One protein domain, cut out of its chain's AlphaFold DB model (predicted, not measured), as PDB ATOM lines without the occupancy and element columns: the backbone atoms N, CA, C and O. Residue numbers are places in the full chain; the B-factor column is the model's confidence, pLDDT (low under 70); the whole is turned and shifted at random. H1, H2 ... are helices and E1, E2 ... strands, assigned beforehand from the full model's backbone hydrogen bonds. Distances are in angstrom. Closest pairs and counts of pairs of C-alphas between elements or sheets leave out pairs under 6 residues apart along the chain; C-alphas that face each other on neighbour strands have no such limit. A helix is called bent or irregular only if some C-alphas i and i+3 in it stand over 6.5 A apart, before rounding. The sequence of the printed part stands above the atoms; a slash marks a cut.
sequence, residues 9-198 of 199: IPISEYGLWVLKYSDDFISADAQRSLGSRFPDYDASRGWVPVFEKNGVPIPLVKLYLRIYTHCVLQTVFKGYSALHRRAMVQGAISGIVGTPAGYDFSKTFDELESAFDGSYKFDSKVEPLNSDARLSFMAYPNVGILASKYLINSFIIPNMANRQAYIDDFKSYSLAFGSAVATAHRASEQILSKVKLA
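What this domain is: This is residues 9 to 198 of the 199 residues of an uncharacterized protein of Bradyrhizobium sp. BK707 (UniProt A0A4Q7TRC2). One long helix, H3, runs through the middle, and H1, H8, H6, H5 and H4 make a ring of helices round it, mostly crossed rather than side by side. Short H2 and H7 lie towards one end of the long axis, while E1 comes back near the first residues at the other end. The printed part has 190 residues, with eight named helices and then one named strand, H1 to H8 and E1; the class is mostly helix. It is compact and rounded, with a radius of gyration of the C-alphas of 15.8 A and spans of 47 by 35 by 29 A.

How they stand to each other: H1, residues 11 to 35, was assigned as one helix by its hydrogen bonds but is bent: C-alphas 21 and 24 are 8.1 A apart. Its arms, H1a, residues 11 to 21, and H1b, residues 24 to 35, stand only just about perpendicular, at 71 degrees. H2, residues 48 to 53, and the hub H3, residues 58 to 79, touch only at the corner, closest at C-alphas 48 and 58, 7.5 A. H1b touches H3 with residues 26 to 31 alone, closest at C-alphas 30 and 65, 6.0 A. H4, residues 82 to 94, forms a helical hairpin with H3, at a shallow tilt of 33 degrees, only just short of steep; C-alphas 77 and 85 are closest, 5.6 A. H4 touches H1a, closest at C-alphas 92 and 16, 3.8 A. H5, residues 105 to 116, touches H3 with residues 108 to 112 alone, closest at C-alphas 112 and 71, 7.4 A. H6, residues 143 to 159, runs opposite ways to H3 at a shallow tilt of 19 degrees; C-alphas 147 and 71 are closest, 6.0 A. H7, residues 164 to 168, only just touches H6, with 3 pairs of C-alphas within 8 A, closest at 166 and 152, 7.2 A. H8, residues 170 to 194, touches H1b with residues 173 to 184 alone, opposite ways at a shallow tilt of 8 degrees; C-alphas 180 and 26 are closest, 5.1 A. E1, residues 195 to 197, pairs with no named strand. Every O i to N i+4 pair is within hydrogen-bond range in H1a, H1b, H2, H4, H5 and H7; the counts are 17 of 18 in H3, 11 of 13 in H6 and 20 of 21 in H8.

Where its parts are: H1a begins at C-alpha 11, (156.112, 86.115, 156.737). H3 measures 33.6 A, H6 23.2 A and H8 36.5 A. H3 is irregular, with C-alphas 76 and 79 7.6 A apart; H6 only just is, with 154 and 157 6.9 A apart. E1 ends at C-alpha 197, (152.799, 85.503, 161.681).

The domain as a whole: The C-alphas of Asp 40 and Ala 198 are farthest apart, 48.5 A. The links H1 to H2 and H5 to H6 are long. The printed part has no cut, and no printed residue is under 70 in pLDDT.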
ATOM      1  N   ILE A   9     154.068  80.959 161.587       93.31
ATOM      2  CA  ILE A   9     154.767  80.793 160.306       93.31
ATOM      3  C   ILE A   9     155.579  82.049 159.953       93.31
ATOM      4  O   ILE A   9     155.162  83.153 160.315       93.31
ATOM      5  N   PRO A  10     156.714  81.918 159.242       94.75
ATOM      6  CA  PRO A  10     157.429  83.055 158.670       94.75
ATOM      7  C   PRO A  10     156.557  83.877 157.713       94.75
ATOM      8  O   PRO A  10     155.712  83.337 156.995       94.75
ATOM      9  N   ILE A  11     156.820  85.183 157.633       94.44
ATOM     10  CA  ILE A  11     156.112  86.115 156.737       94.44
ATOM     11  C   ILE A  11     156.227  85.715 155.256       94.44
ATOM     12  O   ILE A  11     155.271  85.851 154.493       94.44
ATOM     13  N   SER A  12     157.372  85.179 154.837       93.50
ATOM     14  CA  SER A  12     157.562  84.679 153.472       93.50
ATOM     15  C   SER A  12     156.739  83.415 153.189       93.50
ATOM     16  O   SER A  12     156.138  83.299 152.121       93.50
ATOM     17  N   GLU A  13     156.647  82.492 154.155       95.81
ATOM     18  CA  GLU A  13     155.799  81.293 154.051       95.81
ATOM     19  C   GLU A  13     154.319  81.681 153.960       95.81
ATOM     20  O   GLU A  13     153.577  81.103 153.167       95.81
ATOM     21  N   TYR A  14     153.903  82.710 154.701       96.69
ATOM     22  CA  TYR A  14     152.556  83.261 154.599       96.69
ATOM     23  C   TYR A  14     152.224  83.737 153.180       96.69
ATOM     24  O   TYR A  14     151.201  83.334 152.627       96.69
ATOM     25  N   GLY A  15     153.101  84.534 152.561       96.69
ATOM     26  CA  GLY A  15     152.901  84.987 151.183       96.69
ATOM     27  C   GLY A  15     152.789  83.826 150.188       96.69
ATOM     28  O   GLY A  15     151.890  83.811 149.346       96.69
ATOM     29  N   LEU A  16     153.640  82.805 150.337       96.81
ATOM     30  CA  LEU A  16     153.564  81.577 149.542       96.81
ATOM     31  C   LEU A  16     152.223  80.860 149.697       96.81
ATOM     32  O   LEU A  16     151.665  80.374 148.714       96.81
ATOM     33  N   TRP A  17     151.700  80.770 150.918       97.06
ATOM     34  CA  TRP A  17     150.410  80.131 151.153       97.06
ATOM     35  C   TRP A  17     149.286  80.910 150.479       97.06
ATOM     36  O   TRP A  17     148.492  80.299 149.773       97.06
ATOM     37  N   VAL A  18     149.248  82.239 150.615       97.50
ATOM     38  CA  VAL A  18     148.226  83.073 149.956       97.50
ATOM     39  C   VAL A  18     148.182  82.800 148.456       97.50
ATOM     40  O   VAL A  18     147.099  82.564 147.919       97.50
ATOM     41  N   LEU A  19     149.344  82.747 147.797       97.31
ATOM     42  CA  LEU A  19     149.413  82.370 146.390       97.31
ATOM     43  C   LEU A  19     148.870  80.956 146.154       97.31
ATOM     44  O   LEU A  19     147.964  80.798 145.351       97.31
ATOM     45  N   LYS A  20     149.347  79.934 146.875       96.06
ATOM     46  CA  LYS A  20     148.897  78.541 146.675       96.06
ATOM     47  C   LYS A  20     147.381  78.359 146.785       96.06
ATOM     48  O   LYS A  20     146.825  77.520 146.089       96.06
ATOM     49  N   TYR A  21     146.715  79.123 147.649       95.75
ATOM     50  CA  TYR A  21     145.258  79.062 147.817       95.75
ATOM     51  C   TYR A  21     144.476  79.890 146.783       95.75
ATOM     52  O   TYR A  21     143.252  79.786 146.736       95.75
ATOM     53  N   SER A  22     145.145  80.721 145.977       96.56
ATOM     54  CA  SER A  22     144.504  81.619 145.006       96.56
ATOM     55  C   SER A  22     145.041  81.510 143.573       96.56
ATOM     56  O   SER A  22     144.481  82.149 142.685       96.56
ATOM     57  N   ASP A  23     146.070  80.693 143.328       93.94
ATOM     58  CA  ASP A  23     146.850  80.665 142.082       93.94
ATOM     59  C   ASP A  23     146.001  80.411 140.832       93.94
ATOM     60  O   ASP A  23     146.089  81.171 139.870       93.94
ATOM     61  N   ASP A  24     145.115  79.412 140.871       92.56
ATOM     62  CA  ASP A  24     144.237  79.083 139.741       92.56
ATOM     63  C   ASP A  24     143.339  80.265 139.353       92.56
ATOM     64  O   ASP A  24     143.156  80.567 138.173       92.56
ATOM     65  N   PHE A  25     142.811  80.980 140.351       93.94
ATOM     66  CA  PHE A  25     141.944  82.136 140.134       93.94
ATOM     67  C   PHE A  25     142.730  83.347 139.641       93.94
ATOM     68  O   PHE A  25     142.302  83.996 138.691       93.94
ATOM     69  N   ILE A  26     143.891  83.633 140.243       96.00
ATOM     70  CA  ILE A  26     144.770  84.719 139.789       96.00
ATOM     71  C   ILE A  26     145.199  84.464 138.344       96.00
ATOM     72  O   ILE A  26     145.126  85.371 137.517       96.00
ATOM     73  N   SER A  27     145.597  83.234 138.023       94.12
ATOM     74  CA  SER A  27     146.034  82.847 136.685       94.12
ATOM     75  C   SER A  27     144.908  82.947 135.659       94.12
ATOM     76  O   SER A  27     145.110  83.513 134.582       94.12
ATOM     77  N   ALA A  28     143.710  82.462 135.992       93.69
ATOM     78  CA  ALA A  28     142.545  82.572 135.120       93.69
ATOM     79  C   ALA A  28     142.120  84.033 134.899       93.69
ATOM     80  O   ALA A  28     141.825  84.420 133.765       93.69
ATOM     81  N   ASP A  29     142.115  84.854 135.953       95.38
ATOM     82  CA  ASP A  29     141.759  86.272 135.867       95.38
ATOM     83  C   ASP A  29     142.812  87.069 135.085       95.38
ATOM     84  O   ASP A  29     142.430  87.898 134.264       95.38
ATOM     85  N   ALA A  30     144.106  86.762 135.239       96.44
ATOM     86  CA  ALA A  30     145.178  87.350 134.435       96.44
ATOM     87  C   ALA A  30     145.016  87.008 132.945       96.44
ATOM     88  O   ALA A  30     145.085  87.864 132.065       96.44
ATOM     89  N   GLN A  31     144.765  85.741 132.622       95.06
ATOM     90  CA  GLN A  31     144.561  85.355 131.228       95.06
ATOM     91  C   GLN A  31     143.300  86.002 130.645       95.06
ATOM     92  O   GLN A  31     143.327  86.469 129.508       95.06
ATOM     93  N   ARG A  32     142.221  86.106 131.431       93.75
ATOM     94  CA  ARG A  32     140.989  86.784 131.014       93.75
ATOM     95  C   ARG A  32     141.187  88.285 130.825       93.75
ATOM     96  O   ARG A  32     140.689  88.828 129.837       93.75
ATOM     97  N   SER A  33     141.892  88.963 131.727       94.31
ATOM     98  CA  SER A  33     142.142  90.407 131.627       94.31
ATOM     99  C   SER A  33     142.973  90.750 130.389       94.31
ATOM    100  O   SER A  33     142.714  91.770 129.756       94.31
ATOM    101  N   LEU A  34     143.911  89.876 130.008       94.75
ATOM    102  CA  LEU A  34     144.721  90.021 128.798       94.75
ATOM    103  C   LEU A  34     143.961  89.600 127.524       94.75
ATOM    104  O   LEU A  34     144.000  90.276 126.503       94.75
ATOM    105  N   GLY A  35     143.255  88.471 127.556       92.75
ATOM    106  CA  GLY A  35     142.639  87.882 126.365       92.75
ATOM    107  C   GLY A  35     141.296  88.500 125.972       92.75
ATOM    108  O   GLY A  35     140.983  88.579 124.789       92.75
ATOM    109  N   SER A  36     140.507  88.989 126.933       92.00
ATOM    110  CA  SER A  36     139.157  89.526 126.661       92.00
ATOM    111  C   SER A  36     139.137  90.846 125.882       92.00
ATOM    112  O   SER A  36     138.068  91.342 125.541       92.00
ATOM    113  N   ARG A  37     140.306  91.443 125.619       92.88
ATOM    114  CA  ARG A  37     140.450  92.706 124.879       92.88
ATOM    115  C   ARG A  37     140.614  92.522 123.371       92.88
ATOM    116  O   ARG A  37     140.830  93.504 122.659       92.88
ATOM    117  N   PHE A  38     140.587  91.288 122.879       92.19
ATOM    118  CA  PHE A  38     140.590  91.013 121.445       92.19
ATOM    119  C   PHE A  38     139.148  90.972 120.914       92.19
ATOM    120  O   PHE A  38     138.296  90.387 121.578       92.19
ATOM    121  N   PRO A  39     138.859  91.563 119.738       80.81
ATOM    122  CA  PRO A  39     137.490  91.765 119.242       80.81
ATOM    123  C   PRO A  39     136.700  90.475 118.952       80.81
ATOM    124  O   PRO A  39     135.484  90.542 118.849       80.81
ATOM    125  N   ASP A  40     137.355  89.309 118.922       83.31
ATOM    126  CA  ASP A  40     136.734  87.993 118.698       83.31
ATOM    127  C   ASP A  40     137.325  86.925 119.634       83.31
ATOM    128  O   ASP A  40     137.709  85.831 119.199       83.31
ATOM    129  N   TYR A  41     137.528  87.262 120.911       85.88
ATOM    130  CA  TYR A  41     138.082  86.287 121.847       85.88
ATOM    131  C   TYR A  41     137.089  85.132 122.075       85.88
ATOM    132  O   TYR A  41     135.942  85.341 122.461       85.88
ATOM    133  N   ASP A  42     137.555  83.900 121.870       90.31
ATOM    134  CA  ASP A  42     136.864  82.678 122.280       90.31
ATOM    135  C   ASP A  42     137.847  81.801 123.057       90.31
ATOM    136  O   ASP A  42     138.771  81.213 122.493       90.31
ATOM    137  N   ALA A  43     137.643  81.737 124.370       87.81
ATOM    138  CA  ALA A  43     138.461  80.945 125.277       87.81
ATOM    139  C   ALA A  43     137.882  79.541 125.539       87.81
ATOM    140  O   ALA A  43     138.338  78.864 126.460       87.81
ATOM    141  N   SER A  44     136.901  79.073 124.750       90.00
ATOM    142  CA  SER A  44     136.298  77.734 124.882       90.00
ATOM    143  C   SER A  44     137.325  76.598 124.800       90.00
ATOM    144  O   SER A  44     137.150  75.551 125.420       90.00
ATOM    145  N   ARG A  45     138.431  76.823 124.077       89.62
ATOM    146  CA  ARG A  45     139.581  75.907 123.959       89.62
ATOM    147  C   ARG A  45     140.799  76.356 124.777       89.62
ATOM    148  O   ARG A  45     141.916  75.920 124.515       89.62
ATOM    149  N   GLY A  46     140.590  77.235 125.755       91.06
ATOM    150  CA  GLY A  46     141.640  77.871 126.547       91.06
ATOM    151  C   GLY A  46     142.183  79.160 125.924       91.06
ATOM    152  O   GLY A  46     141.816  79.561 124.821       91.06
ATOM    153  N   TRP A  47     143.076  79.827 126.657       93.62
ATOM    154  CA  TRP A  47     143.592  81.150 126.286       93.62
ATOM    155  C   TRP A  47     144.789  81.124 125.334       93.62
ATOM    156  O   TRP A  47     145.017  82.092 124.615       93.62
ATOM    157  N   VAL A  48     145.547  80.023 125.299       92.19
ATOM    158  CA  VAL A  48     146.735  79.889 124.437       92.19
ATOM    159  C   VAL A  48     146.400  80.135 122.955       92.19
ATOM    160  O   VAL A  48     147.021  81.026 122.377       92.19
ATOM    161  N   PRO A  49     145.369  79.492 122.361       93.50
ATOM    162  CA  PRO A  49     144.994  79.760 120.971       93.50
ATOM    163  C   PRO A  49     144.565  81.210 120.715       93.50
ATOM    164  O   PRO A  49     144.806  81.742 119.631       93.50
ATOM    165  N   VAL A  50     143.945  81.872 121.702       94.56
ATOM    166  CA  VAL A  50     143.554  83.288 121.598       94.56
ATOM    167  C   VAL A  50     144.797  84.165 121.467       94.56
ATOM    168  O   VAL A  50     144.848  85.029 120.595       94.56
ATOM    169  N   PHE A  51     145.811  83.931 122.300       95.12
ATOM    170  CA  PHE A  51     147.062  84.686 122.255       95.12
ATOM    171  C   PHE A  51     147.839  84.431 120.963       95.12
ATOM    172  O   PHE A  51     148.258  85.388 120.315       95.12
ATOM    173  N   GLU A  52     147.952  83.174 120.532       92.94
ATOM    174  CA  GLU A  52     148.649  82.811 119.292       92.94
ATOM    175  C   GLU A  52     147.980  83.416 118.052       92.94
ATOM    176  O   GLU A  52     148.661  84.039 117.236       92.94
ATOM    177  N   LYS A  53     146.644  83.330 117.941       93.12
ATOM    178  CA  LYS A  53     145.875  83.941 116.838       93.12
ATOM    179  C   LYS A  53     146.087  85.455 116.750       93.12
ATOM    180  O   LYS A  53     146.076  86.010 115.655       93.12
ATOM    181  N   ASN A  54     146.273  86.118 117.890       93.38
ATOM    182  CA  ASN A  54     146.497  87.560 117.969       93.38
ATOM    183  C   ASN A  54     147.989  87.941 117.993       93.38
ATOM    184  O   ASN A  54     148.325  89.090 118.280       93.38
ATOM    185  N   GLY A  55     148.891  86.997 117.696       93.56
ATOM    186  CA  GLY A  55     150.325  87.258 117.577       93.56
ATOM    187  C   GLY A  55     151.027  87.580 118.899       93.56
ATOM    188  O   GLY A  55     152.071  88.223 118.883       93.56
ATOM    189  N   VAL A  56     150.477  87.155 120.042       95.88
ATOM    190  CA  VAL A  56     151.068  87.352 121.372       95.88
ATOM    191  C   VAL A  56     151.904  86.121 121.743       95.88
ATOM    192  O   VAL A  56     151.340  85.051 121.987       95.88
ATOM    193  N   PRO A  57     153.243  86.228 121.834       94.94
ATOM    194  CA  PRO A  57     154.089  85.082 122.149       94.94
ATOM    195  C   PRO A  57     153.837  84.542 123.562       94.94
ATOM    196  O   PRO A  57     153.730  85.301 124.524       94.94
ATOM    197  N   ILE A  58     153.858  83.218 123.736       94.75
ATOM    198  CA  ILE A  58     153.685  82.576 125.052       94.75
ATOM    199  C   ILE A  58     154.688  83.058 126.119       94.75
ATOM    200  O   ILE A  58     154.275  83.243 127.266       94.75
ATOM    201  N   PRO A  59     155.977  83.325 125.810       95.81
ATOM    202  CA  PRO A  59     156.885  83.936 126.782       95.81
ATOM    203  C   PRO A  59     156.387  85.285 127.318       95.81
ATOM    204  O   PRO A  59     156.538  85.566 128.506       95.81
ATOM    205  N   LEU A  60     155.738  86.085 126.470       96.56
ATOM    206  CA  LEU A  60     155.175  87.375 126.850       96.56
ATOM    207  C   LEU A  60     153.930  87.204 127.737       96.56
ATOM    208  O   LEU A  60     153.787  87.906 128.734       96.56
ATOM    209  N   VAL A  61     153.086  86.205 127.458       96.12
ATOM    210  CA  VAL A  61     151.958  85.831 128.333       96.12
ATOM    211  C   VAL A  61     152.452  85.392 129.719       96.12
ATOM    212  O   VAL A  61     151.892  85.797 130.736       96.12
ATOM    213  N   LYS A  62     153.534  84.604 129.782       96.25
ATOM    214  CA  LYS A  62     154.162  84.198 131.054       96.25
ATOM    215  C   LYS A  62     154.713  85.394 131.832       96.25
ATOM    216  O   LYS A  62     154.589  85.427 133.055       96.25
ATOM    217  N   LEU A  63     155.302  86.373 131.139       97.56
ATOM    218  CA  LEU A  63     155.746  87.624 131.754       97.56
ATOM    219  C   LEU A  63     154.561  88.420 132.321       97.56
ATOM    220  O   LEU A  63     154.631  88.853 133.470       97.56
ATOM    221  N   TYR A  64     153.458  88.546 131.571       97.62
ATOM    222  CA  TYR A  64     152.246  89.202 132.069       97.62
ATOM    223  C   TYR A  64     151.728  88.531 133.334       97.62
ATOM    224  O   TYR A  64     151.530  89.204 134.339       97.62
ATOM    225  N   LEU A  65     151.565  87.204 133.306       96.94
ATOM    226  CA  LEU A  65     151.091  86.432 134.451       96.94
ATOM    227  C   LEU A  65     151.960  86.691 135.687       96.94
ATOM    228  O   LEU A  65     151.447  86.941 136.772       96.94
ATOM    229  N   ARG A  66     153.285  86.705 135.513       97.56
ATOM    230  CA  ARG A  66     154.232  86.975 136.595       97.56
ATOM    231  C   ARG A  66     154.039  88.364 137.216       97.56
ATOM    232  O   ARG A  66     153.974  88.468 138.441       97.56
ATOM    233  N   ILE A  67     153.959  89.411 136.394       98.25
ATOM    234  CA  ILE A  67     153.787  90.797 136.865       98.25
ATOM    235  C   ILE A  67     152.388  90.984 137.461       98.25
ATOM    236  O   ILE A  67     152.244  91.604 138.510       98.25
ATOM    237  N   TYR A  68     151.361  90.400 136.847       98.44
ATOM    238  CA  TYR A  68     149.986  90.437 137.333       98.44
ATOM    239  C   TYR A  68     149.867  89.812 138.724       98.44
ATOM    240  O   TYR A  68     149.355  90.454 139.640       98.44
ATOM    241  N   THR A  69     150.409  88.607 138.922       98.31
ATOM    242  CA  THR A  69     150.424  87.942 140.231       98.31
ATOM    243  C   THR A  69     151.175  88.769 141.276       98.31
ATOM    244  O   THR A  69     150.697  88.898 142.404       98.31
ATOM    245  N   HIS A  70     152.300  89.397 140.910       98.62
ATOM    246  CA  HIS A  70     153.004  90.341 141.785       98.62
ATOM    247  C   HIS A  70     152.085  91.495 142.201       98.62
ATOM    248  O   HIS A  70     151.907  91.736 143.396       98.62
ATOM    249  N   CYS A  71     151.453  92.162 141.230       98.62
ATOM    250  CA  CYS A  71     150.544  93.279 141.471       98.62
ATOM    251  C   CYS A  71     149.401  92.881 142.408       98.62
ATOM    252  O   CYS A  71     149.117  93.605 143.363       98.62
ATOM    253  N   VAL A  72     148.767  91.727 142.176       98.56
ATOM    254  CA  VAL A  72     147.673  91.216 143.017       98.56
ATOM    255  C   VAL A  72     148.141  91.030 144.458       98.56
ATOM    256  O   VAL A  72     147.529  91.563 145.380       98.56
ATOM    257  N   LEU A  73     149.246  90.316 144.664       98.50
ATOM    258  CA  LEU A  73     149.740  90.001 146.003       98.50
ATOM    259  C   LEU A  73     150.214  91.248 146.752       98.50
ATOM    260  O   LEU A  73     149.866  91.435 147.916       98.50
ATOM    261  N   GLN A  74     150.955  92.142 146.095       98.62
ATOM    262  CA  GLN A  74     151.399  93.385 146.723       98.62
ATOM    263  C   GLN A  74     150.215  94.295 147.074       98.62
ATOM    264  O   GLN A  74     150.227  94.917 148.137       98.62
ATOM    265  N   THR A  75     149.167  94.306 146.239       98.38
ATOM    266  CA  THR A  75     147.898  94.985 146.536       98.38
ATOM    267  C   THR A  75     147.276  94.410 147.806       98.38
ATOM    268  O   THR A  75     147.045  95.162 148.750       98.38
ATOM    269  N   VAL A  76     147.083  93.084 147.884       98.00
ATOM    270  CA  VAL A  76     146.531  92.403 149.075       98.00
ATOM    271  C   VAL A  76     147.325  92.745 150.338       98.00
ATOM    272  O   VAL A  76     146.746  92.999 151.393       98.00
ATOM    273  N   PHE A  77     148.651  92.799 150.239       97.88
ATOM    274  CA  PHE A  77     149.536  93.025 151.379       97.88
ATOM    275  C   PHE A  77     149.803  94.504 151.698       97.88
ATOM    276  O   PHE A  77     150.641  94.799 152.558       97.88
ATOM    277  N   LYS A  78     149.113  95.463 151.062       96.88
ATOM    278  CA  LYS A  78     149.359  96.899 151.296       96.88
ATOM    279  C   LYS A  78     149.192  97.317 152.763       96.88
ATOM    280  O   LYS A  78     149.919  98.190 153.217       96.88
ATOM    281  N   GLY A  79     148.321  96.655 153.528       94.31
ATOM    282  CA  GLY A  79     148.141  96.941 154.959       94.31
ATOM    283  C   GLY A  79     149.304  96.554 155.877       94.31
ATOM    284  O   GLY A  79     149.270  96.882 157.058       94.31
ATOM    285  N   TYR A  80     150.335  95.881 155.366       95.75
ATOM    286  CA  TYR A  80     151.537  95.546 156.131       95.75
ATOM    287  C   TYR A  80     152.617  96.634 156.014       95.75
ATOM    288  O   TYR A  80     152.551  97.519 155.161       95.75
ATOM    289  N   SER A  81     153.656  96.570 156.852       95.81
ATOM    290  CA  SER A  81     154.853  97.398 156.654       95.81
ATOM    291  C   SER A  81     155.504  97.075 155.302       95.81
ATOM    292  O   SER A  81     155.370  95.958 154.797       95.81
ATOM    293  N   ALA A  82     156.232  98.027 154.712       95.75
ATOM    294  CA  ALA A  82     156.927  97.798 153.442       95.75
ATOM    295  C   ALA A  82     157.892  96.601 153.512       95.75
ATOM    296  O   ALA A  82     157.925  95.781 152.595       95.75
ATOM    297  N   LEU A  83     158.600  96.443 154.639       96.31
ATOM    298  CA  LEU A  83     159.487  95.307 154.889       96.31
ATOM    299  C   LEU A  83     158.728  93.971 154.877       96.31
ATOM    300  O   LEU A  83     159.109  93.052 154.152       96.31
ATOM    301  N   HIS A  84     157.632  93.871 155.637       97.38
ATOM    302  CA  HIS A  84     156.833  92.646 155.697       97.38
ATOM    303  C   HIS A  84     156.203  92.337 154.344       97.38
ATOM    304  O   HIS A  84     156.306  91.216 153.861       97.38
ATOM    305  N   ARG A  85     155.610  93.340 153.693       97.56
ATOM    306  CA  ARG A  85     155.026  93.185 152.362       97.56
ATOM    307  C   ARG A  85     156.060  92.689 151.354       97.56
ATOM    308  O   ARG A  85     155.758  91.747 150.630       97.56
ATOM    309  N   ARG A  86     157.284  93.232 151.348       98.44
ATOM    310  CA  ARG A  86     158.365  92.744 150.474       98.44
ATOM    311  C   ARG A  86     158.652  91.267 150.713       98.44
ATOM    312  O   ARG A  86     158.675  90.499 149.757       98.44
ATOM    313  N   ALA A  87     158.785  90.855 151.973       97.88
ATOM    314  CA  ALA A  87     159.016  89.457 152.327       97.88
ATOM    315  C   ALA A  87     157.849  88.534 151.920       97.88
ATOM    316  O   ALA A  87     158.090  87.441 151.406       97.88
ATOM    317  N   MET A  88     156.595  88.974 152.088       98.38
ATOM    318  CA  MET A  88     155.406  88.219 151.662       98.38
ATOM    319  C   MET A  88     155.375  88.038 150.143       98.38
ATOM    320  O   MET A  88     155.251  86.914 149.656       98.38
ATOM    321  N   VAL A  89     155.519  89.127 149.381       98.38
ATOM    322  CA  VAL A  89     155.495  89.063 147.912       98.38
ATOM    323  C   VAL A  89     156.681  88.248 147.404       98.38
ATOM    324  O   VAL A  89     156.507  87.407 146.528       98.38
ATOM    325  N   GLN A  90     157.872  88.408 147.986       97.56
ATOM    326  CA  GLN A  90     159.039  87.612 147.612       97.56
ATOM    327  C   GLN A  90     158.807  86.120 147.864       97.56
ATOM    328  O   GLN A  90     159.077  85.309 146.977       97.56
ATOM    329  N   GLY A  91     158.267  85.753 149.030       96.88
ATOM    330  CA  GLY A  91     157.932  84.366 149.359       96.88
ATOM    331  C   GLY A  91     156.934  83.752 148.376       96.88
ATOM    332  O   GLY A  91     157.135  82.635 147.903       96.88
ATOM    333  N   ALA A  92     155.911  84.516 147.991       97.12
ATOM    334  CA  ALA A  92     154.936  84.100 146.993       97.12
ATOM    335  C   ALA A  92     155.550  83.914 145.599       97.12
ATOM    336  O   ALA A  92     155.448  82.842 145.007       97.12
ATOM    337  N   ILE A  93     156.245  84.933 145.091       96.81
ATOM    338  CA  ILE A  93     156.852  84.923 143.756       96.81
ATOM    339  C   ILE A  93     157.914  83.825 143.633       96.81
ATOM    340  O   ILE A  93     157.993  83.183 142.584       96.81
ATOM    341  N   SER A  94     158.682  83.564 144.692       92.69
ATOM    342  CA  SER A  94     159.682  82.485 144.720       92.69
ATOM    343  C   SER A  94     159.049  81.091 144.621       92.69
ATOM    344  O   SER A  94     159.721  80.142 144.231       92.69
ATOM    345  N   GLY A  95     157.759  80.961 144.950       88.50
ATOM    346  CA  GLY A  95     157.002  79.717 144.820       88.50
ATOM    347  C   GLY A  95     156.592  79.354 143.395       88.50
ATOM    348  O   GLY A  95     156.225  78.208 143.149       88.50
ATOM    349  N   ILE A  96     156.647  80.298 142.456       91.75
ATOM    350  CA  ILE A  96     156.282  80.054 141.058       91.75
ATOM    351  C   ILE A  96     157.553  79.695 140.289       91.75
ATOM    352  O   ILE A  96     158.503  80.484 140.229       91.75
ATOM    353  N   VAL A  97     157.540  78.528 139.655       89.19
ATOM    354  CA  VAL A  97     158.689  77.968 138.938       89.19
ATOM    355  C   VAL A  97     159.082  78.827 137.733       89.19
ATOM    356  O   VAL A  97     158.250  79.170 136.894       89.19
ATOM    357  N   GLY A  98     160.385  79.103 137.622       87.62
ATOM    358  CA  GLY A  98     160.997  79.802 136.492       87.62
ATOM    359  C   GLY A  98     160.756  81.313 136.498       87.62
ATOM    360  O   GLY A  98     159.664  81.793 136.790       87.62
ATOM    361  N   THR A  99     161.773  82.082 136.120       91.88
ATOM    362  CA  THR A  99     161.669  83.542 135.997       91.88
ATOM    363  C   THR A  99     161.593  83.920 134.521       91.88
ATOM    364  O   THR A  99     162.578  83.717 133.809       91.88
ATOM    365  N   PRO A 100     160.451  84.439 134.027       93.56
ATOM    366  CA  PRO A 100     160.358  84.923 132.654       93.56
ATOM    367  C   PRO A 100     161.388  86.025 132.388       93.56
ATOM    368  O   PRO A 100     161.613  86.887 133.240       93.56
ATOM    369  N   ALA A 101     161.988  86.020 131.197       94.00
ATOM    370  CA  ALA A 101     162.866  87.105 130.771       94.00
ATOM    371  C   ALA A 101     162.120  88.451 130.827       94.00
ATOM    372  O   ALA A 101     160.952  88.534 130.446       94.00
ATOM    373  N   GLY A 102     162.794  89.491 131.320       93.12
ATOM    374  CA  GLY A 102     162.218  90.826 131.498       93.12
ATOM    375  C   GLY A 102     161.492  91.052 132.830       93.12
ATOM    376  O   GLY A 102     161.148  92.192 133.127       93.12
ATOM    377  N   TYR A 103     161.290  90.018 133.656       97.62
ATOM    378  CA  TYR A 103     160.771  90.207 135.012       97.62
ATOM    379  C   TYR A 103     161.885  90.592 135.992       97.62
ATOM    380  O   TYR A 103     162.856  89.854 136.158       97.62
ATOM    381  N   ASP A 104     161.690  91.704 136.698       97.56
ATOM    382  CA  ASP A 104     162.540  92.158 137.797       97.56
ATOM    383  C   ASP A 104     161.675  92.373 139.043       97.56
ATOM    384  O   ASP A 104     160.779  93.223 139.058       97.56
ATOM    385  N   PHE A 105     161.933  91.580 140.085       98.12
ATOM    386  CA  PHE A 105     161.187  91.655 141.338       98.12
ATOM    387  C   PHE A 105     161.336  93.018 142.016       98.12
ATOM    388  O   PHE A 105     160.329  93.611 142.388       98.12
ATOM    389  N   SER A 106     162.572  93.494 142.197       98.12
ATOM    390  CA  SER A 106     162.843  94.716 142.957       98.12
ATOM    391  C   SER A 106     162.239  95.915 142.246       98.12
ATOM    392  O   SER A 106     161.503  96.674 142.864       98.12
ATOM    393  N   LYS A 107     162.450  96.007 140.929       98.19
ATOM    394  CA  LYS A 107     161.851  97.062 140.112       98.19
ATOM    395  C   LYS A 107     160.326  97.048 140.199       98.19
ATOM    396  O   LYS A 107     159.735  98.079 140.494       98.19
ATOM    397  N   THR A 108     159.695  95.889 139.981       98.38
ATOM    398  CA  THR A 108     158.224  95.777 140.025       98.38
ATOM    399  C   THR A 108     157.685  96.187 141.395       98.38
ATOM    400  O   THR A 108     156.719  96.942 141.476       98.38
ATOM    401  N   PHE A 109     158.341  95.735 142.467       98.69
ATOM    402  CA  PHE A 109     157.934  96.042 143.832       98.69
ATOM    403  C   PHE A 109     158.026  97.542 144.128       98.69
ATOM    404  O   PHE A 109     157.058  98.143 144.590       98.69
ATOM    405  N   ASP A 110     159.181  98.149 143.848       98.62
ATOM    406  CA  ASP A 110     159.475  99.542 144.190       98.62
ATOM    407  C   ASP A 110     158.642 100.524 143.339       98.62
ATOM    408  O   ASP A 110     158.179 101.558 143.829       98.62
ATOM    409  N   GLU A 111     158.376 100.184 142.074       98.56
ATOM    410  CA  GLU A 111     157.477 100.957 141.213       98.56
ATOM    411  C   GLU A 111     156.017 100.875 141.680       98.56
ATOM    412  O   GLU A 111     155.324 101.893 141.681       98.56
ATOM    413  N   LEU A 112     155.547  99.702 142.120       98.19
ATOM    414  CA  LEU A 112     154.207  99.550 142.695       98.19
ATOM    415  C   LEU A 112     154.057 100.289 144.029       98.19
ATOM    416  O   LEU A 112     153.014 100.897 144.258       98.19
ATOM    417  N   GLU A 113     155.083 100.294 144.885       98.31
ATOM    418  CA  GLU A 113     155.091 101.132 146.093       98.31
ATOM    419  C   GLU A 113     154.939 102.606 145.732       98.31
ATOM    420  O   GLU A 113     154.051 103.288 146.245       98.31
ATOM    421  N   SER A 114     155.738 103.068 144.768       98.38
ATOM    422  CA  SER A 114     155.655 104.435 144.260       98.38
ATOM    423  C   SER A 114     154.265 104.740 143.691       98.38
ATOM    424  O   SER A 114     153.738 105.836 143.875       98.38
ATOM    425  N   ALA A 115     153.633 103.772 143.021       97.94
ATOM    426  CA  ALA A 115     152.287 103.924 142.483       97.94
ATOM    427  C   ALA A 115     151.251 104.051 143.598       97.94
ATOM    428  O   ALA A 115     150.385 104.921 143.524       97.94
ATOM    429  N   PHE A 116     151.348 103.229 144.643       97.19
ATOM    430  CA  PHE A 116     150.430 103.282 145.776       97.19
ATOM    431  C   PHE A 116     150.578 104.544 146.624       97.19
ATOM    432  O   PHE A 116     149.586 104.995 147.196       97.19
ATOM    433  N   ASP A 117     151.779 105.110 146.682       95.69
ATOM    434  CA  ASP A 117     152.073 106.321 147.447       95.69
ATOM    435  C   ASP A 117     151.932 107.607 146.600       95.69
ATOM    436  O   ASP A 117     152.128 108.711 147.104       95.69
ATOM    437  N   GLY A 118     151.552 107.485 145.320       94.81
ATOM    438  CA  GLY A 118     151.274 108.617 144.426       94.81
ATOM    439  C   GLY A 118     152.512 109.311 143.851       94.81
ATOM    440  O   GLY A 118     152.401 110.413 143.320       94.81
ATOM    441  N   SER A 119     153.691 108.694 143.948       97.06
ATOM    442  CA  SER A 119     154.958 109.224 143.423       97.06
ATOM    443  C   SER A 119     155.368 108.621 142.074       97.06
ATOM    444  O   SER A 119     156.292 109.122 141.427       97.06
ATOM    445  N   TYR A 120     154.686 107.566 141.620       97.69
ATOM    446  CA  TYR A 120     154.902 106.987 140.297       97.69
ATOM    447  C   TYR A 120     154.356 107.899 139.198       97.69
ATOM    448  O   TYR A 120     153.215 108.354 139.258       97.69
ATOM    449  N   LYS A 121     155.161 108.126 138.160       96.94
ATOM    450  CA  LYS A 121     154.763 108.909 136.987       96.94
ATOM    451  C   LYS A 121     154.157 107.979 135.942       96.94
ATOM    452  O   LYS A 121     154.897 107.272 135.257       96.94
ATOM    453  N   PHE A 122     152.832 107.973 135.817       97.81
ATOM    454  CA  PHE A 122     152.176 107.233 134.743       97.81
ATOM    455  C   PHE A 122     152.339 107.957 133.400       97.81
ATOM    456  O   PHE A 122     152.530 109.173 133.341       97.81
ATOM    457  N   ASP A 123     152.248 107.205 132.301       97.19
ATOM    458  CA  ASP A 123     152.064 107.788 130.976       97.19
ATOM    459  C   ASP A 123     150.823 108.695 130.978       97.19
ATOM    460  O   ASP A 123     149.805 108.380 131.599       97.19
ATOM    461  N   SER A 124     150.890 109.807 130.244       96.88
ATOM    462  CA  SER A 124     149.800 110.787 130.119       96.88
ATOM    463  C   SER A 124     148.444 110.192 129.710       96.88
ATOM    464  O   SER A 124     147.407 110.763 130.032       96.88
ATOM    465  N   LYS A 125     148.433 109.041 129.026       96.25
ATOM    466  CA  LYS A 125     147.221 108.310 128.629       96.25
ATOM    467  C   LYS A 125     146.654 107.437 129.749       96.25
ATOM    468  O   LYS A 125     145.480 107.087 129.710       96.25
ATOM    469  N   VAL A 126     147.481 107.062 130.722       97.31
ATOM    470  CA  VAL A 126     147.130 106.184 131.850       97.31
ATOM    471  C   VAL A 126     146.796 106.993 133.102       97.31
ATOM    472  O   VAL A 126     145.883 106.632 133.844       97.31
ATOM    473  N   GLU A 127     147.498 108.106 133.319       96.62
ATOM    474  CA  GLU A 127     147.292 109.025 134.441       96.62
ATOM    475  C   GLU A 127     145.812 109.401 134.666       96.62
ATOM    476  O   GLU A 127     145.332 109.211 135.787       96.62
ATOM    477  N   PRO A 128     145.027 109.827 133.651       96.50
ATOM    478  CA  PRO A 128     143.639 110.237 133.863       96.50
ATOM    479  C   PRO A 128     142.669 109.065 134.060       96.50
ATOM    480  O   PRO A 128     141.512 109.297 134.411       96.50
ATOM    481  N   LEU A 129     143.097 107.815 133.831       95.69
ATOM    482  CA  LEU A 129     142.206 106.663 133.938       95.69
ATOM    483  C   LEU A 129     141.642 106.556 135.355       95.69
ATOM    484  O   LEU A 129     142.328 106.780 136.351       95.69
ATOM    485  N   ASN A 130     140.373 106.204 135.471       91.12
ATOM    486  CA  ASN A 130     139.745 105.982 136.762       91.12
ATOM    487  C   ASN A 130     138.625 104.959 136.619       91.12
ATOM    488  O   ASN A 130     138.161 104.677 135.515       91.12
ATOM    489  N   SER A 131     138.218 104.367 137.732       87.38
ATOM    490  CA  SER A 131     137.199 103.327 137.750       87.38
ATOM    491  C   SER A 131     136.468 103.328 139.085       87.38
ATOM    492  O   SER A 131     137.058 103.599 140.129       87.38
ATOM    493  N   ASP A 132     135.195 102.945 139.064       80.81
ATOM    494  CA  ASP A 132     134.426 102.670 140.282       80.81
ATOM    495  C   ASP A 132     134.810 101.321 140.919       80.81
ATOM    496  O   ASP A 132     134.257 100.952 141.953       80.81
ATOM    497  N   ALA A 133     135.764 100.582 140.330       79.81
ATOM    498  CA  ALA A 133     136.308  99.306 140.809       79.81
ATOM    499  C   ALA A 133     137.165  99.443 142.086       79.81
ATOM    500  O   ALA A 133     138.256  98.882 142.201       79.81
ATOM    501  N   ARG A 134     136.684 100.222 143.054       88.50
ATOM    502  CA  ARG A 134     137.304 100.386 144.364       88.50
ATOM    503  C   ARG A 134     137.180  99.092 145.159       88.50
ATOM    504  O   ARG A 134     136.110  98.491 145.241       88.50
ATOM    505  N   LEU A 135     138.267  98.700 145.809       91.31
ATOM    506  CA  LEU A 135     138.332  97.523 146.669       91.31
ATOM    507  C   LEU A 135     137.751  97.857 148.048       91.31
ATOM    508  O   LEU A 135     138.485  98.006 149.018       91.31
ATOM    509  N   SER A 136     136.430  98.028 148.139       92.12
ATOM    510  CA  SER A 136     135.735  98.456 149.370       92.12
ATOM    511  C   SER A 136     135.927  97.517 150.567       92.12
ATOM    512  O   SER A 136     135.746  97.932 151.708       92.12
ATOM    513  N   PHE A 137     136.322  96.270 150.317       90.94
ATOM    514  CA  PHE A 137     136.678  95.281 151.334       90.94
ATOM    515  C   PHE A 137     138.099  95.466 151.906       90.94
ATOM    516  O   PHE A 137     138.489  94.734 152.808       90.94
ATOM    517  N   MET A 138     138.880  96.425 151.396       92.75
ATOM    518  CA  MET A 138     140.231  96.742 151.860       92.75
ATOM    519  C   MET A 138     140.305  98.143 152.474       92.75
ATOM    520  O   MET A 138     139.644  99.072 152.018       92.75
ATOM    521  N   ALA A 139     141.216  98.333 153.433       90.56
ATOM    522  CA  ALA A 139     141.506  99.648 154.022       90.56
ATOM    523  C   ALA A 139     142.059 100.673 153.007       90.56
ATOM    524  O   ALA A 139     141.969 101.879 153.223       90.56
ATOM    525  N   TYR A 140     142.611 100.194 151.888       92.75
ATOM    526  CA  TYR A 140     143.188 101.005 150.817       92.75
ATOM    527  C   TYR A 140     142.395 100.779 149.519       92.75
ATOM    528  O   TYR A 140     142.871 100.115 148.601       92.75
ATOM    529  N   PRO A 141     141.166 101.305 149.401       92.56
ATOM    530  CA  PRO A 141     140.247 100.912 148.331       92.56
ATOM    531  C   PRO A 141     140.720 101.292 146.919       92.56
ATOM    532  O   PRO A 141     140.275 100.695 145.940       92.56
ATOM    533  N   ASN A 142     141.635 102.256 146.790       95.06
ATOM    534  CA  ASN A 142     142.106 102.744 145.491       95.06
ATOM    535  C   ASN A 142     143.331 101.989 144.950       95.06
ATOM    536  O   ASN A 142     143.664 102.159 143.776       95.06
ATOM    537  N   VAL A 143     144.005 101.145 145.745       95.75
ATOM    538  CA  VAL A 143     145.253 100.510 145.275       95.75
ATOM    539  C   VAL A 143     145.032  99.512 144.142       95.75
ATOM    540  O   VAL A 143     145.915  99.351 143.307       95.75
ATOM    541  N   GLY A 144     143.830  98.938 144.019       95.75
ATOM    542  CA  GLY A 144     143.469  98.113 142.862       95.75
ATOM    543  C   GLY A 144     143.464  98.893 141.543       95.75
ATOM    544  O   GLY A 144     143.933  98.394 140.520       95.75
ATOM    545  N   ILE A 145     143.003 100.147 141.573       97.00
ATOM    546  CA  ILE A 145     143.002 101.044 140.409       97.00
ATOM    547  C   ILE A 145     144.443 101.410 140.039       97.00
ATOM    548  O   ILE A 145     144.814 101.338 138.869       97.00
ATOM    549  N   LEU A 146     145.272 101.746 141.031       97.75
ATOM    550  CA  LEU A 146     146.680 102.111 140.831       97.75
ATOM    551  C   LEU A 146     147.509 100.934 140.292       97.75
ATOM    552  O   LEU A 146     148.264 101.110 139.339       97.75
ATOM    553  N   ALA A 147     147.310  99.723 140.817       98.12
ATOM    554  CA  ALA A 147     147.943  98.515 140.287       98.12
ATOM    555  C   ALA A 147     147.481  98.199 138.853       98.12
ATOM    556  O   ALA A 147     148.286  97.811 138.006       98.12
ATOM    557  N   SER A 148     146.199  98.420 138.542       98.06
ATOM    558  CA  SER A 148     145.674  98.248 137.179       98.06
ATOM    559  C   SER A 148     146.307  99.242 136.200       98.06
ATOM    560  O   SER A 148     146.724  98.847 135.110       98.06
ATOM    561  N   LYS A 149     146.436 100.518 136.594       98.38
ATOM    562  CA  LYS A 149     147.182 101.528 135.827       98.38
ATOM    563  C   LYS A 149     148.630 101.111 135.623       98.38
ATOM    564  O   LYS A 149     149.128 101.183 134.504       98.38
ATOM    565  N   TYR A 150     149.283 100.640 136.685       98.44
ATOM    566  CA  TYR A 150     150.663 100.176 136.624       98.44
ATOM    567  C   TYR A 150     150.821  99.063 135.591       98.44
ATOM    568  O   TYR A 150     151.667  99.189 134.716       98.44
ATOM    569  N   LEU A 151     149.962  98.038 135.608       98.38
ATOM    570  CA  LEU A 151     149.995  96.958 134.616       98.38
ATOM    571  C   LEU A 151     149.828  97.467 133.179       98.38
ATOM    572  O   LEU A 151     150.496  96.974 132.268       98.38
ATOM    573  N   ILE A 152     148.951  98.453 132.958       98.31
ATOM    574  CA  ILE A 152     148.807  99.049 131.627       98.31
ATOM    575  C   ILE A 152     150.095  99.769 131.219       98.31
ATOM    576  O   ILE A 152     150.594  99.564 130.113       98.31
ATOM    577  N   ASN A 153     150.648 100.573 132.123       98.25
ATOM    578  CA  ASN A 153     151.823 101.397 131.879       98.25
ATOM    579  C   ASN A 153     153.096 100.568 131.651       98.25
ATOM    580  O   ASN A 153     153.819 100.785 130.683       98.25
ATOM    581  N   SER A 154     153.360  99.609 132.539       97.06
ATOM    582  CA  SER A 154     154.604  98.838 132.581       97.06
ATOM    583  C   SER A 154     154.612  97.651 131.624       97.06
ATOM    584  O   SER A 154     155.684  97.230 131.189       97.06
ATOM    585  N   PHE A 155     153.437  97.121 131.265       97.94
ATOM    586  CA  PHE A 155     153.337  95.934 130.422       97.94
ATOM    587  C   PHE A 155     152.496  96.142 129.160       97.94
ATOM    588  O   PHE A 155     152.985  95.865 128.066       97.94
ATOM    589  N   ILE A 156     151.247  96.602 129.265       98.00
ATOM    590  CA  ILE A 156     150.334  96.608 128.106       98.00
ATOM    591  C   ILE A 156     150.810  97.573 127.017       98.00
ATOM    592  O   ILE A 156     150.919  97.178 125.859       98.00
ATOM    593  N   ILE A 157     151.122  98.822 127.368       97.31
ATOM    594  CA  ILE A 157     151.596  99.834 126.415       97.31
ATOM    595  C   ILE A 157     152.840  99.372 125.638       97.31
ATOM    596  O   ILE A 157     152.811  99.467 124.404       97.31
ATOM    597  N   PRO A 158     153.909  98.873 126.291       96.06
ATOM    598  CA  PRO A 158     155.108  98.459 125.571       96.06
ATOM    599  C   PRO A 158     154.935  97.171 124.757       96.06
ATOM    600  O   PRO A 158     155.639  97.010 123.764       96.06
ATOM    601  N   ASN A 159     154.017  96.271 125.132       96.38
ATOM    602  CA  ASN A 159     154.010  94.910 124.583       96.38
ATOM    603  C   ASN A 159     152.779  94.531 123.745       96.38
ATOM    604  O   ASN A 159     152.854  93.581 122.968       96.38
ATOM    605  N   MET A 160     151.647  95.225 123.884       95.88
ATOM    606  CA  MET A 160     150.383  94.806 123.269       95.88
ATOM    607  C   MET A 160     149.999  95.697 122.086       95.88
ATOM    608  O   MET A 160     149.841  96.911 122.224       95.88
ATOM    609  N   ALA A 161     149.761  95.086 120.922       93.19
ATOM    610  CA  ALA A 161     149.293  95.802 119.733       93.19
ATOM    611  C   ALA A 161     147.911  96.449 119.952       93.19
ATOM    612  O   ALA A 161     147.681  97.586 119.548       93.19
ATOM    613  N   ASN A 162     147.016  95.764 120.673       94.31
ATOM    614  CA  ASN A 162     145.677  96.243 121.026       94.31
ATOM    615  C   ASN A 162     145.634  97.060 122.331       94.31
ATOM    616  O   ASN A 162     144.577  97.170 122.946       94.31
ATOM    617  N   ARG A 163     146.755  97.653 122.769       95.94
ATOM    618  CA  ARG A 163     146.855  98.449 124.012       95.94
ATOM    619  C   ARG A 163     145.749  99.491 124.210       95.94
ATOM    620  O   ARG A 163     145.335  99.710 125.343       95.94
ATOM    621  N   GLN A 164     145.238 100.089 123.132       96.88
ATOM    622  CA  GLN A 164     144.161 101.080 123.213       96.88
ATOM    623  C   GLN A 164     142.874 100.493 123.818       96.88
ATOM    624  O   GLN A 164     142.245 101.145 124.641       96.88
ATOM    625  N   ALA A 165     142.556  99.221 123.548       96.19
ATOM    626  CA  ALA A 165     141.373  98.550 124.098       96.19
ATOM    627  C   ALA A 165     141.397  98.418 125.636       96.19
ATOM    628  O   ALA A 165     140.353  98.279 126.272       96.19
ATOM    629  N   TYR A 166     142.581  98.460 126.254       96.56
ATOM    630  CA  TYR A 166     142.738  98.423 127.712       96.56
ATOM    631  C   TYR A 166     142.550  99.801 128.347       96.56
ATOM    632  O   TYR A 166     142.133  99.892 129.498       96.56
ATOM    633  N   ILE A 167     142.881 100.856 127.603       96.44
ATOM    634  CA  ILE A 167     142.703 102.252 128.012       96.44
ATOM    635  C   ILE A 167     141.221 102.619 127.874       96.44
ATOM    636  O   ILE A 167     140.623 103.105 128.831       96.44
ATOM    637  N   ASP A 168     140.620 102.306 126.723       95.69
ATOM    638  CA  ASP A 168     139.223 102.627 126.414       95.69
ATOM    639  C   ASP A 168     138.241 101.896 127.341       95.69
ATOM    640  O   ASP A 168     137.249 102.475 127.779       95.69
ATOM    641  N   ASP A 169     138.536 100.641 127.693       94.31
ATOM    642  CA  ASP A 169     137.743  99.851 128.641       94.31
ATOM    643  C   ASP A 169     138.537  99.521 129.916       94.31
ATOM    644  O   ASP A 169     138.609  98.382 130.395       94.31
ATOM    645  N   PHE A 170     139.141 100.563 130.492       96.38
ATOM    646  CA  PHE A 170     139.856 100.468 131.763       96.38
ATOM    647  C   PHE A 170     138.960  99.983 132.912       96.38
ATOM    648  O   PHE A 170     139.422  99.290 133.823       96.38
ATOM    649  N   LYS A 171     137.663 100.312 132.881       94.56
ATOM    650  CA  LYS A 171     136.703  99.875 133.902       94.56
ATOM    651  C   LYS A 171     136.633  98.353 133.973       94.56
ATOM    652  O   LYS A 171     136.843  97.791 135.044       94.56
ATOM    653  N   SER A 172     136.395  97.674 132.853       92.75
ATOM    654  CA  SER A 172     136.304  96.211 132.866       92.75
ATOM    655  C   SER A 172     137.653  95.556 133.165       92.75
ATOM    656  O   SER A 172     137.699  94.553 133.878       92.75
ATOM    657  N   TYR A 173     138.756  96.146 132.690       95.50
ATOM    658  CA  TYR A 173     140.104  95.673 133.013       95.50
ATOM    659  C   TYR A 173     140.395  95.735 134.523       95.50
ATOM    660  O   TYR A 173     140.812  94.744 135.124       95.50
ATOM    661  N   SER A 174     140.110  96.874 135.158       95.62
ATOM    662  CA  SER A 174     140.303  97.063 136.602       95.62
ATOM    663  C   SER A 174     139.348  96.220 137.455       95.62
ATOM    664  O   SER A 174     139.738  95.769 138.530       95.62
ATOM    665  N   LEU A 175     138.131  95.932 136.980       92.56
ATOM    666  CA  LEU A 175     137.217  94.993 137.644       92.56
ATOM    667  C   LEU A 175     137.748  93.553 137.626       92.56
ATOM    668  O   LEU A 175     137.692  92.873 138.651       92.56
ATOM    669  N   ALA A 176     138.302  93.095 136.497       92.81
ATOM    670  CA  ALA A 176     138.940  91.779 136.411       92.81
ATOM    671  C   ALA A 176     140.142  91.675 137.366       92.81
ATOM    672  O   ALA A 176     140.280  90.684 138.083       92.81
ATOM    673  N   PHE A 177     140.947  92.738 137.459       96.06
ATOM    674  CA  PHE A 177     142.013  92.833 138.458       96.06
ATOM    675  C   PHE A 177     141.478  92.768 139.894       96.06
ATOM    676  O   PHE A 177     141.972  91.993 140.716       96.06
ATOM    677  N   GLY A 178     140.425  93.530 140.198       95.81
ATOM    678  CA  GLY A 178     139.791  93.534 141.515       95.81
ATOM    679  C   GLY A 178     139.231  92.171 141.938       95.81
ATOM    680  O   GLY A 178     139.326  91.824 143.114       95.81
ATOM    681  N   SER A 179     138.718  91.370 140.997       94.12
ATOM    682  CA  SER A 179     138.284  89.983 141.242       94.12
ATOM    683  C   SER A 179     139.428  89.102 141.758       94.12
ATOM    684  O   SER A 179     139.283  88.423 142.785       94.12
ATOM    685  N   ALA A 180     140.593  89.175 141.110       96.81
ATOM    686  CA  ALA A 180     141.775  88.428 141.527       96.81
ATOM    687  C   ALA A 180     142.225  88.850 142.936       96.81
ATOM    688  O   ALA A 180     142.494  88.002 143.792       96.81
ATOM    689  N   VAL A 181     142.223  90.161 143.209       97.81
ATOM    690  CA  VAL A 181     142.542  90.706 144.536       97.81
ATOM    691  C   VAL A 181     141.551  90.231 145.596       97.81
ATOM    692  O   VAL A 181     141.978  89.813 146.668       97.81
ATOM    693  N   ALA A 182     140.246  90.223 145.316       96.62
ATOM    694  CA  ALA A 182     139.234  89.746 146.260       96.62
ATOM    695  C   ALA A 182     139.421  88.262 146.618       96.62
ATOM    696  O   ALA A 182     139.204  87.849 147.759       96.62
ATOM    697  N   THR A 183     139.837  87.438 145.659       96.44
ATOM    698  CA  THR A 183     140.107  86.015 145.902       96.44
ATOM    699  C   THR A 183     141.369  85.812 146.736       96.44
ATOM    700  O   THR A 183     141.328  85.108 147.745       96.44
ATOM    701  N   ALA A 184     142.460  86.493 146.389       97.75
ATOM    702  CA  ALA A 184     143.698  86.452 147.163       97.75
ATOM    703  C   ALA A 184     143.527  87.040 148.581       97.75
ATOM    704  O   ALA A 184     144.070  86.506 149.548       97.75
ATOM    705  N   HIS A 185     142.711  88.087 148.735       97.69
ATOM    706  CA  HIS A 185     142.359  88.665 150.032       97.69
ATOM    707  C   HIS A 185     141.617  87.662 150.921       97.69
ATOM    708  O   HIS A 185     142.017  87.442 152.062       97.69
ATOM    709  N   ARG A 186     140.592  86.982 150.386       96.56
ATOM    710  CA  ARG A 186     139.858  85.937 151.119       96.56
ATOM    711  C   ARG A 186     140.764  84.776 151.534       96.56
ATOM    712  O   ARG A 186     140.655  84.291 152.659       96.56
ATOM    713  N   ALA A 187     141.687  84.360 150.664       96.69
ATOM    714  CA  ALA A 187     142.698  83.361 151.015       96.69
ATOM    715  C   ALA A 187     143.577  83.840 152.186       96.69
ATOM    716  O   ALA A 187     143.779  83.107 153.154       96.69
ATOM    717  N   SER A 188     144.033  85.095 152.134       96.69
ATOM    718  CA  SER A 188     144.775  85.768 153.209       96.69
ATOM    719  C   SER A 188     144.013  85.749 154.543       96.69
ATOM    720  O   SER A 188     144.539  85.260 155.545       96.69
ATOM    721  N   GLU A 189     142.743  86.161 154.563       95.12
ATOM    722  CA  GLU A 189     141.901  86.130 155.771       95.12
ATOM    723  C   GLU A 189     141.720  84.709 156.323       95.12
ATOM    724  O   GLU A 189     141.858  84.468 157.528       95.12
ATOM    725  N   GLN A 190     141.473  83.737 155.441       94.44
ATOM    726  CA  GLN A 190     141.313  82.342 155.834       94.44
ATOM    727  C   GLN A 190     142.594  81.781 156.464       94.44
ATOM    728  O   GLN A 190     142.519  81.050 157.456       94.44
ATOM    729  N   ILE A 191     143.769  82.126 155.935       94.50
ATOM    730  CA  ILE A 191     145.054  81.706 156.501       94.50
ATOM    731  C   ILE A 191     145.260  82.348 157.878       94.50
ATOM    732  O   ILE A 191     145.516  81.630 158.846       94.50
ATOM    733  N   LEU A 192     145.070  83.666 158.008       93.31
ATOM    734  CA  LEU A 192     145.229  84.395 159.278       93.31
ATOM    735  C   LEU A 192     144.257  83.922 160.369       93.31
ATOM    736  O   LEU A 192     144.573  83.957 161.564       93.31
ATOM    737  N   SER A 193     143.089  83.401 159.987       92.69
ATOM    738  CA  SER A 193     142.176  82.762 160.941       92.69
ATOM    739  C   SER A 193     142.794  81.520 161.610       92.69
ATOM    740  O   SER A 193     142.454  81.217 162.752       92.69
ATOM    741  N   LYS A 194     143.775  80.866 160.966       90.62
ATOM    742  CA  LYS A 194     144.392  79.595 161.389       90.62
ATOM    743  C   LYS A 194     145.834  79.722 161.897       90.62
ATOM    744  O   LYS A 194     146.275  78.864 162.660       90.62
ATOM    745  N   VAL A 195     146.568  80.769 161.511       91.88
ATOM    746  CA  VAL A 195     148.000  80.934 161.839       91.88
ATOM    747  C   VAL A 195     148.312  82.252 162.550       91.88
ATOM    748  O   VAL A 195     147.504  83.179 162.564       91.88
ATOM    749  N   LYS A 196     149.493  82.324 163.163       90.75
ATOM    750  CA  LYS A 196     150.140  83.569 163.598       90.75
ATOM    751  C   LYS A 196     151.330  83.842 162.687       90.75
ATOM    752  O   LYS A 196     152.000  82.907 162.256       90.75
ATOM    753  N   LEU A 197     151.600  85.110 162.413       90.12
ATOM    754  CA  LEU A 197     152.799  85.503 161.681       90.12
ATOM    755  C   LEU A 197     153.942  85.705 162.673       90.12
ATOM    756  O   LEU A 197     153.749  86.343 163.710       90.12
ATOM    757  N   ALA A 198     155.104  85.131 162.372       85.56
ATOM    758  CA  ALA A 198     156.342  85.554 163.008       85.56
ATOM    759  C   ALA A 198     156.642  87.011 162.599       85.56
ATOM    760  O   ALA A 198     156.219  87.406 161.510       85.56
TER     761      ALA A 198